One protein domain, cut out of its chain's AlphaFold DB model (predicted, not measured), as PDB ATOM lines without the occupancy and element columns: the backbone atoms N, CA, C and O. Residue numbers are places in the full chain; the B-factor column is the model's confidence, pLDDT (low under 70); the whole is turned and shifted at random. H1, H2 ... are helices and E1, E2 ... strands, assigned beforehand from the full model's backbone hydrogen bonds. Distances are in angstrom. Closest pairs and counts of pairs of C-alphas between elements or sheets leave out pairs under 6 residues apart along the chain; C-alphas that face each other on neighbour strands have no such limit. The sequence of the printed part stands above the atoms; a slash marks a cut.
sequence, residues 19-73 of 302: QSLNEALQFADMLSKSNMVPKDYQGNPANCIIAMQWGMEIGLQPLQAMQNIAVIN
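What this domain is: This is residues 19 to 73 of the 302 residues of the protein "Recombinase RecT" of Comamonadaceae bacterium (UniProt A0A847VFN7). Helix H2 bridges two helices that stand apart: H1 packs on its first residues, 45 to 49, at a steep angle, and H3 packs on it at nearly a right angle. A long loop, residues 33 to 44, joins H1 to H2, and the short strand E1 runs on from H3 to the last printed residues. The printed part has 55 residues with three named helices and one named strand, in the order H1, H2, H3, E1, and is mostly helix. It is compact, with a radius of gyration of the C-alphas of 10.1 A, and rounded, with spans of 26 by 23 by 19 A.

Where its parts are: H1 is residues 21 to 32, 16.0 A long from C-alpha 21 at (21.920, -44.943, -5.152). H2 is residues 45 to 57, 18.7 A long from C-alpha 45 at (14.373, -38.062, 1.957). H3 is residues 62 to 68, 10.0 A long. E1 is residues 69 to 72, 9.3 A long, with C-alpha 72 at (6.053, -25.831, -5.263).

How they stand to each other: H1 touches H2, which meets it with residues 45 to 49 alone; the closest C-alphas, of Ala 28 and Pro 45, are 4.9 A apart. They run opposite ways at a steep tilt of 67 degrees, only just short of about perpendicular. H2 touches H3 about perpendicular, at 88 degrees, and the closest C-alphas, of Gly 55 and Ala 65, are 4.6 A apart. H1 is apart from H3 and from E1. H3 and E1 meet only through their link. E1 pairs with no named strand; its closest C-alpha to H2 is that of Ile 69, 6.5 A from that of Ala 51. In H1, H2 and H3 every O i to N i+4 pair is within hydrogen-bond range.

The domain as a whole: The C-alphas of Gln 19 and Asn 73, the two farthest apart, are 29.5 A apart. The printed part has no cut. The link from H1 to H2, 12 residues, is long; those from H2 to H3 and from H3 to E1 are tight. The mean pLDDT of the printed part is 92.8, and no printed residue is under 70.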
ATOM      1  N   GLN A  19      27.990 -41.473  -4.881       84.69
ATOM      2  CA  GLN A  19      28.423 -42.209  -6.084       84.69
ATOM      3  C   GLN A  19      27.524 -43.402  -6.418       84.69
ATOM      4  O   GLN A  19      27.577 -43.937  -7.525       84.69
ATOM      5  N   SER A  20      26.680 -43.816  -5.475       89.94
ATOM      6  CA  SER A  20      25.715 -44.897  -5.648       89.94
ATOM      7  C   SER A  20      24.330 -44.489  -5.149       89.94
ATOM      8  O   SER A  20      24.190 -43.601  -4.307       89.94
ATOM      9  N   LEU A  21      23.286 -45.172  -5.633       88.44
ATOM     10  CA  LEU A  21      21.920 -44.943  -5.152       88.44
ATOM     11  C   LEU A  21      21.804 -45.177  -3.636       88.44
ATOM     12  O   LEU A  21      21.100 -44.440  -2.957       88.44
ATOM     13  N   ASN A  22      22.513 -46.171  -3.095       91.88
ATOM     14  CA  ASN A  22      22.475 -46.470  -1.663       91.88
ATOM     15  C   ASN A  22      23.118 -45.345  -0.831       91.88
ATOM     16  O   ASN A  22      22.548 -44.909   0.165       91.88
ATOM     17  N   GLU A  23      24.261 -44.816  -1.274       90.12
ATOM     18  CA  GLU A  23      24.860 -43.624  -0.660       90.12
ATOM     19  C   GLU A  23      23.938 -42.410  -0.774       90.12
ATOM     20  O   GLU A  23      23.808 -41.655   0.185       90.12
ATOM     21  N   ALA A  24      23.263 -42.233  -1.914       90.31
ATOM     22  CA  ALA A  24      22.339 -41.124  -2.120       90.31
ATOM     23  C   ALA A  24      21.136 -41.209  -1.173       90.31
ATOM     24  O   ALA A  24      20.745 -40.197  -0.596       90.31
ATOM     25  N   LEU A  25      20.599 -42.415  -0.962       93.50
ATOM     26  CA  LEU A  25      19.527 -42.684  -0.004       93.50
ATOM     27  C   LEU A  25      19.958 -42.374   1.432       93.50
ATOM     28  O   LEU A  25      19.235 -41.686   2.149       93.50
ATOM     29  N   GLN A  26      21.147 -42.823   1.845       93.62
ATOM     30  CA  GLN A  26      21.679 -42.544   3.184       93.62
ATOM     31  C   GLN A  26      21.966 -41.054   3.389       93.62
ATOM     32  O   GLN A  26      21.649 -40.489   4.437       93.62
ATOM     33  N   PHE A  27      22.540 -40.402   2.380       92.25
ATOM     34  CA  PHE A  27      22.826 -38.977   2.427       92.25
ATOM     35  C   PHE A  27      21.536 -38.156   2.496       92.25
ATOM     36  O   PHE A  27      21.420 -37.254   3.322       92.25
ATOM     37  N   ALA A  28      20.528 -38.507   1.702       94.38
ATOM     38  CA  ALA A  28      19.222 -37.866   1.731       94.38
ATOM     39  C   ALA A  28      18.479 -38.060   3.058       94.38
ATOM     40  O   ALA A  28      17.884 -37.105   3.557       94.38
ATOM     41  N   ASP A  29      18.537 -39.258   3.650       95.56
ATOM     42  CA  ASP A  29      18.006 -39.522   4.992       95.56
ATOM     43  C   ASP A  29      18.677 -38.617   6.034       95.56
ATOM     44  O   ASP A  29      17.987 -37.941   6.800       95.56
ATOM     45  N   MET A  30      20.007 -38.505   5.995       94.06
ATOM     46  CA  MET A  30      20.756 -37.602   6.870       94.06
ATOM     47  C   MET A  30      20.355 -36.133   6.670       94.06
ATOM     48  O   MET A  30      20.094 -35.432   7.649       94.06
ATOM     49  N   LEU A  31      20.261 -35.668   5.420       93.56
ATOM     50  CA  LEU A  31      19.846 -34.301   5.100       93.56
ATOM     51  C   LEU A  31      18.424 -34.007   5.586       93.56
ATOM     52  O   LEU A  31      18.193 -32.951   6.168       93.56
ATOM     53  N   SER A  32      17.497 -34.952   5.414       95.88
ATOM     54  CA  SER A  32      16.091 -34.794   5.814       95.88
ATOM     55  C   SER A  32      15.894 -34.635   7.328       95.88
ATOM     56  O   SER A  32      14.870 -34.113   7.763       95.88
ATOM     57  N   LYS A  33      16.873 -35.055   8.141       95.81
ATOM     58  CA  LYS A  33      16.875 -34.906   9.608       95.81
ATOM     59  C   LYS A  33      17.497 -33.589  10.075       95.81
ATOM     60  O   LYS A  33      17.453 -33.277  11.262       95.81
ATOM     61  N   SER A  34      18.113 -32.832   9.169       93.50
ATOM     62  CA  SER A  34      18.759 -31.566   9.492       93.50
ATOM     63  C   SER A  34      17.751 -30.424   9.550       93.50
ATOM     64  O   SER A  34      16.907 -30.268   8.675       93.50
ATOM     65  N   ASN A  35      17.918 -29.532  10.523       92.88
ATOM     66  CA  ASN A  35      17.151 -28.285  10.585       92.88
ATOM     67  C   ASN A  35      17.706 -27.195   9.651       92.88
ATOM     68  O   ASN A  35      17.143 -26.105   9.587       92.88
ATOM     69  N   MET A  36      18.817 -27.461   8.950       90.88
ATOM     70  CA  MET A  36      19.398 -26.535   7.972       90.88
ATOM     71  C   MET A  36      18.831 -26.707   6.560       90.88
ATOM     72  O   MET A  36      19.037 -25.824   5.732       90.88
ATOM     73  N   VAL A  37      18.134 -27.811   6.264       92.56
ATOM     74  CA  VAL A  37      17.413 -27.930   4.989       92.56
ATOM     75  C   VAL A  37      16.046 -27.244   5.091       92.56
ATOM     76  O   VAL A  37      15.447 -27.237   6.175       92.56
ATOM     77  N   PRO A  38      15.530 -26.666   3.990       91.75
ATOM     78  CA  PRO A  38      14.180 -26.110   3.960       91.75
ATOM     79  C   PRO A  38      13.108 -27.102   4.421       91.75
ATOM     80  O   PRO A  38      13.261 -28.316   4.285       91.75
ATOM     81  N   LYS A  39      11.994 -26.571   4.940       91.88
ATOM     82  CA  LYS A  39      10.907 -27.366   5.536       91.88
ATOM     83  C   LYS A  39      10.348 -28.435   4.596       91.88
ATOM     84  O   LYS A  39      10.038 -29.522   5.063       91.88
ATOM     85  N   ASP A  40      10.292 -28.161   3.295       89.88
ATOM     86  CA  ASP A  40       9.767 -29.090   2.279       89.88
ATOM     87  C   ASP A  40      10.596 -30.381   2.127       89.88
ATOM     88  O   ASP A  40      10.146 -31.362   1.526       89.88
ATOM     89  N   TYR A  41      11.812 -30.388   2.680       94.38
ATOM     90  CA  TYR A  41      12.745 -31.512   2.667       94.38
ATOM     91  C   TYR A  41      12.852 -32.228   4.017       94.38
ATOM     92  O   TYR A  41      13.370 -33.344   4.093       94.38
ATOM     93  N   GLN A  42      12.369 -31.606   5.094       94.88
ATOM     94  CA  GLN A  42      12.463 -32.174   6.436       94.88
ATOM     95  C   GLN A  42      11.547 -33.393   6.558       94.88
ATOM     96  O   GLN A  42      10.367 -33.340   6.221       94.88
ATOM     97  N   GLY A  43      12.108 -34.517   7.007       95.06
ATOM     98  CA  GLY A  43      11.404 -35.801   7.064       95.06
ATOM     99  C   GLY A  43      11.027 -36.390   5.698       95.06
ATOM    100  O   GLY A  43      10.322 -37.396   5.658       95.06
ATOM    101  N   ASN A  44      11.490 -35.803   4.586       95.31
ATOM    102  CA  ASN A  44      11.197 -36.277   3.235       95.31
ATOM    103  C   ASN A  44      12.487 -36.552   2.435       95.31
ATOM    104  O   ASN A  44      12.896 -35.743   1.594       95.31
ATOM    105  N   PRO A  45      13.143 -37.706   2.663       95.12
ATOM    106  CA  PRO A  45      14.373 -38.062   1.957       95.12
ATOM    107  C   PRO A  45      14.177 -38.224   0.442       95.12
ATOM    108  O   PRO A  45      15.100 -37.952  -0.322       95.12
ATOM    109  N   ALA A  46      12.983 -38.608  -0.024       94.31
ATOM    110  CA  ALA A  46      12.700 -38.716  -1.455       94.31
ATOM    111  C   ALA A  46      12.797 -37.347  -2.153       94.31
ATOM    112  O   ALA A  46      13.474 -37.229  -3.178       94.31
ATOM    113  N   ASN A  47      12.214 -36.300  -1.558       95.12
ATOM    114  CA  ASN A  47      12.332 -34.932  -2.068       95.12
ATOM    115  C   ASN A  47      13.793 -34.455  -2.089       95.12
ATOM    116  O   ASN A  47      14.195 -33.794  -3.044       95.12
ATOM    117  N   CYS A  48      14.602 -34.821  -1.087       94.75
ATOM    118  CA  CYS A  48      16.033 -34.502  -1.076       94.75
ATOM    119  C   CYS A  48      16.766 -35.116  -2.275       94.75
ATOM    120  O   CYS A  48      17.526 -34.422  -2.943       94.75
ATOM    121  N   ILE A  49      16.535 -36.398  -2.578       94.31
ATOM    122  CA  ILE A  49      17.184 -37.071  -3.719       94.31
ATOM    123  C   ILE A  49      16.788 -36.409  -5.031       94.31
ATOM    124  O   ILE A  49      17.651 -36.119  -5.857       94.31
ATOM    125  N   ILE A  50      15.494 -36.135  -5.207       93.56
ATOM    126  CA  ILE A  50      14.976 -35.496  -6.418       93.56
ATOM    127  C   ILE A  50      15.595 -34.106  -6.590       93.56
ATOM    128  O   ILE A  50      16.066 -33.782  -7.680       93.56
ATOM    129  N   ALA A  51      15.649 -33.302  -5.526       94.44
ATOM    130  CA  ALA A  51      16.270 -31.983  -5.567       94.44
ATOM    131  C   ALA A  51      17.770 -32.063  -5.874       94.44
ATOM    132  O   ALA A  51      18.255 -31.311  -6.716       94.44
ATOM    133  N   MET A  52      18.505 -32.995  -5.260       93.69
ATOM    134  CA  MET A  52      19.926 -33.203  -5.555       93.69
ATOM    135  C   MET A  52      20.153 -33.587  -7.019       93.69
ATOM    136  O   MET A  52      21.009 -32.987  -7.664       93.69
ATOM    137  N   GLN A  53      19.364 -34.520  -7.561       92.75
ATOM    138  CA  GLN A  53      19.478 -34.925  -8.961       92.75
ATOM    139  C   GLN A  53      19.173 -33.755  -9.901       92.75
ATOM    140  O   GLN A  53      19.962 -33.476 -10.799       92.75
ATOM    141  N   TRP A  54      18.081 -33.016  -9.668       93.62
ATOM    142  CA  TRP A  54      17.772 -31.814 -10.448       93.62
ATOM    143  C   TRP A  54      18.881 -30.771 -10.368       93.62
ATOM    144  O   TRP A  54      19.240 -30.180 -11.384       93.62
ATOM    145  N   GLY A  55      19.448 -30.577  -9.177       93.44
ATOM    146  CA  GLY A  55      20.605 -29.725  -8.960       93.44
ATOM    147  C   GLY A  55      21.784 -30.134  -9.828       93.44
ATOM    148  O   GLY A  55      22.326 -29.293 -10.538       93.44
ATOM    149  N   MET A  56      22.131 -31.421  -9.837       92.00
ATOM    150  CA  MET A  56      23.220 -31.952 -10.659       92.00
ATOM    151  C   MET A  56      22.992 -31.700 -12.154       92.00
ATOM    152  O   MET A  56      23.930 -31.293 -12.840       92.00
ATOM    153  N   GLU A  57      21.760 -31.852 -12.652       92.25
ATOM    154  CA  GLU A  57      21.429 -31.565 -14.057       92.25
ATOM    155  C   GLU A  57      21.700 -30.098 -14.428       92.25
ATOM    156  O   GLU A  57      22.236 -29.808 -15.501       92.25
ATOM    157  N   ILE A  58      21.374 -29.160 -13.536       93.31
ATOM    158  CA  ILE A  58      21.575 -27.715 -13.749       93.31
ATOM    159  C   ILE A  58      22.915 -27.195 -13.192       93.31
ATOM    160  O   ILE A  58      23.129 -25.986 -13.116       93.31
ATOM    161  N   GLY A  59      23.833 -28.092 -12.817       90.69
ATOM    162  CA  GLY A  59      25.195 -27.751 -12.391       90.69
ATOM    163  C   GLY A  59      25.341 -27.266 -10.944       90.69
ATOM    164  O   GLY A  59      26.389 -26.734 -10.580       90.69
ATOM    165  N   LEU A  60      24.324 -27.450 -10.102       92.75
ATOM    166  CA  LEU A  60      24.392 -27.195  -8.667       92.75
ATOM    167  C   LEU A  60      24.924 -28.414  -7.908       92.75
ATOM    168  O   LEU A  60      24.551 -29.558  -8.162       92.75
ATOM    169  N   GLN A  61      25.760 -28.148  -6.907       90.94
ATOM    170  CA  GLN A  61      26.179 -29.168  -5.945       90.94
ATOM    171  C   GLN A  61      25.016 -29.547  -5.012       90.94
ATOM    172  O   GLN A  61      24.152 -28.703  -4.771       90.94
ATOM    173  N   PRO A  62      25.005 -30.751  -4.405       90.56
ATOM    174  CA  PRO A  62      23.880 -31.236  -3.601       90.56
ATOM    175  C   PRO A  62      23.340 -30.234  -2.571       90.56
ATOM    176  O   PRO A  62      22.155 -29.922  -2.570       90.56
ATOM    177  N   LEU A  63      24.208 -29.635  -1.750       90.44
ATOM    178  CA  LEU A  63      23.782 -28.651  -0.745       90.44
ATOM    179  C   LEU A  63      23.279 -27.337  -1.361       90.44
ATOM    180  O   LEU A  63      22.366 -26.713  -0.825       90.44
ATOM    181  N   GLN A  64      23.843 -26.922  -2.500       92.56
ATOM    182  CA  GLN A  64      23.330 -25.765  -3.234       92.56
ATOM    183  C   GLN A  64      21.945 -26.064  -3.806       92.56
ATOM    184  O   GLN A  64      21.087 -25.187  -3.773       92.56
ATOM    185  N   ALA A  65      21.713 -27.284  -4.292       93.94
ATOM    186  CA  ALA A  65      20.422 -27.717  -4.800       93.94
ATOM    187  C   ALA A  65      19.346 -27.633  -3.710       93.94
ATOM    188  O   ALA A  65      18.317 -27.000  -3.926       93.94
ATOM    189  N   MET A  66      19.633 -28.149  -2.509       93.06
ATOM    190  CA  MET A  66      18.703 -28.104  -1.373       93.06
ATOM    191  C   MET A  66      18.279 -26.682  -0.992       93.06
ATOM    192  O   MET A  66      17.144 -26.468  -0.584       93.06
ATOM    193  N   GLN A  67      19.178 -25.702  -1.108       92.44
ATOM    194  CA  GLN A  67      18.873 -24.312  -0.767       92.44
ATOM    195  C   GLN A  67      18.168 -23.557  -1.903       92.44
ATOM    196  O   GLN A  67      17.384 -22.642  -1.645       92.44
ATOM    197  N   ASN A  68      18.491 -23.895  -3.154       94.75
ATOM    198  CA  ASN A  68      18.106 -23.104  -4.321       94.75
ATOM    199  C   ASN A  68      16.920 -23.673  -5.109       94.75
ATOM    200  O   ASN A  68      16.339 -22.944  -5.914       94.75
ATOM    201  N   ILE A  69      16.567 -24.937  -4.881       95.31
ATOM    202  CA  ILE A  69      15.388 -25.586  -5.449       95.31
ATOM    203  C   ILE A  69      14.310 -25.615  -4.366       95.31
ATOM    204  O   ILE A  69      14.534 -26.109  -3.264       95.31
ATOM    205  N   ALA A  70      13.141 -25.079  -4.683       94.19
ATOM    206  CA  ALA A  70      11.929 -25.152  -3.888       94.19
ATOM    207  C   ALA A  70      10.973 -26.185  -4.497       94.19
ATOM    208  O   ALA A  70      10.900 -26.333  -5.720       94.19
ATOM    209  N   VAL A  71      10.219 -26.875  -3.645       92.88
ATOM    210  CA  VAL A  71       9.138 -27.769  -4.070       92.88
ATOM    211  C   VAL A  71       7.838 -26.978  -4.010       92.88
ATOM    212  O   VAL A  71       7.364 -26.640  -2.931       92.88
ATOM    213  N   ILE A  72       7.268 -26.646  -5.166       91.94
ATOM    214  CA  ILE A  72       6.053 -25.831  -5.263       91.94
ATOM    215  C   ILE A  72       5.043 -26.588  -6.114       91.94
ATOM    216  O   ILE A  72       5.348 -26.975  -7.239       91.94
ATOM    217  N   ASN A  73       3.849 -26.832  -5.566       89.06
ATOM    218  CA  ASN A  73       2.790 -27.606  -6.226       89.06
ATOM    219  C   ASN A  73       3.288 -28.973  -6.742       89.06
ATOM    220  O   ASN A  73       2.991 -29.375  -7.862       89.06
TER     221      ASN A  73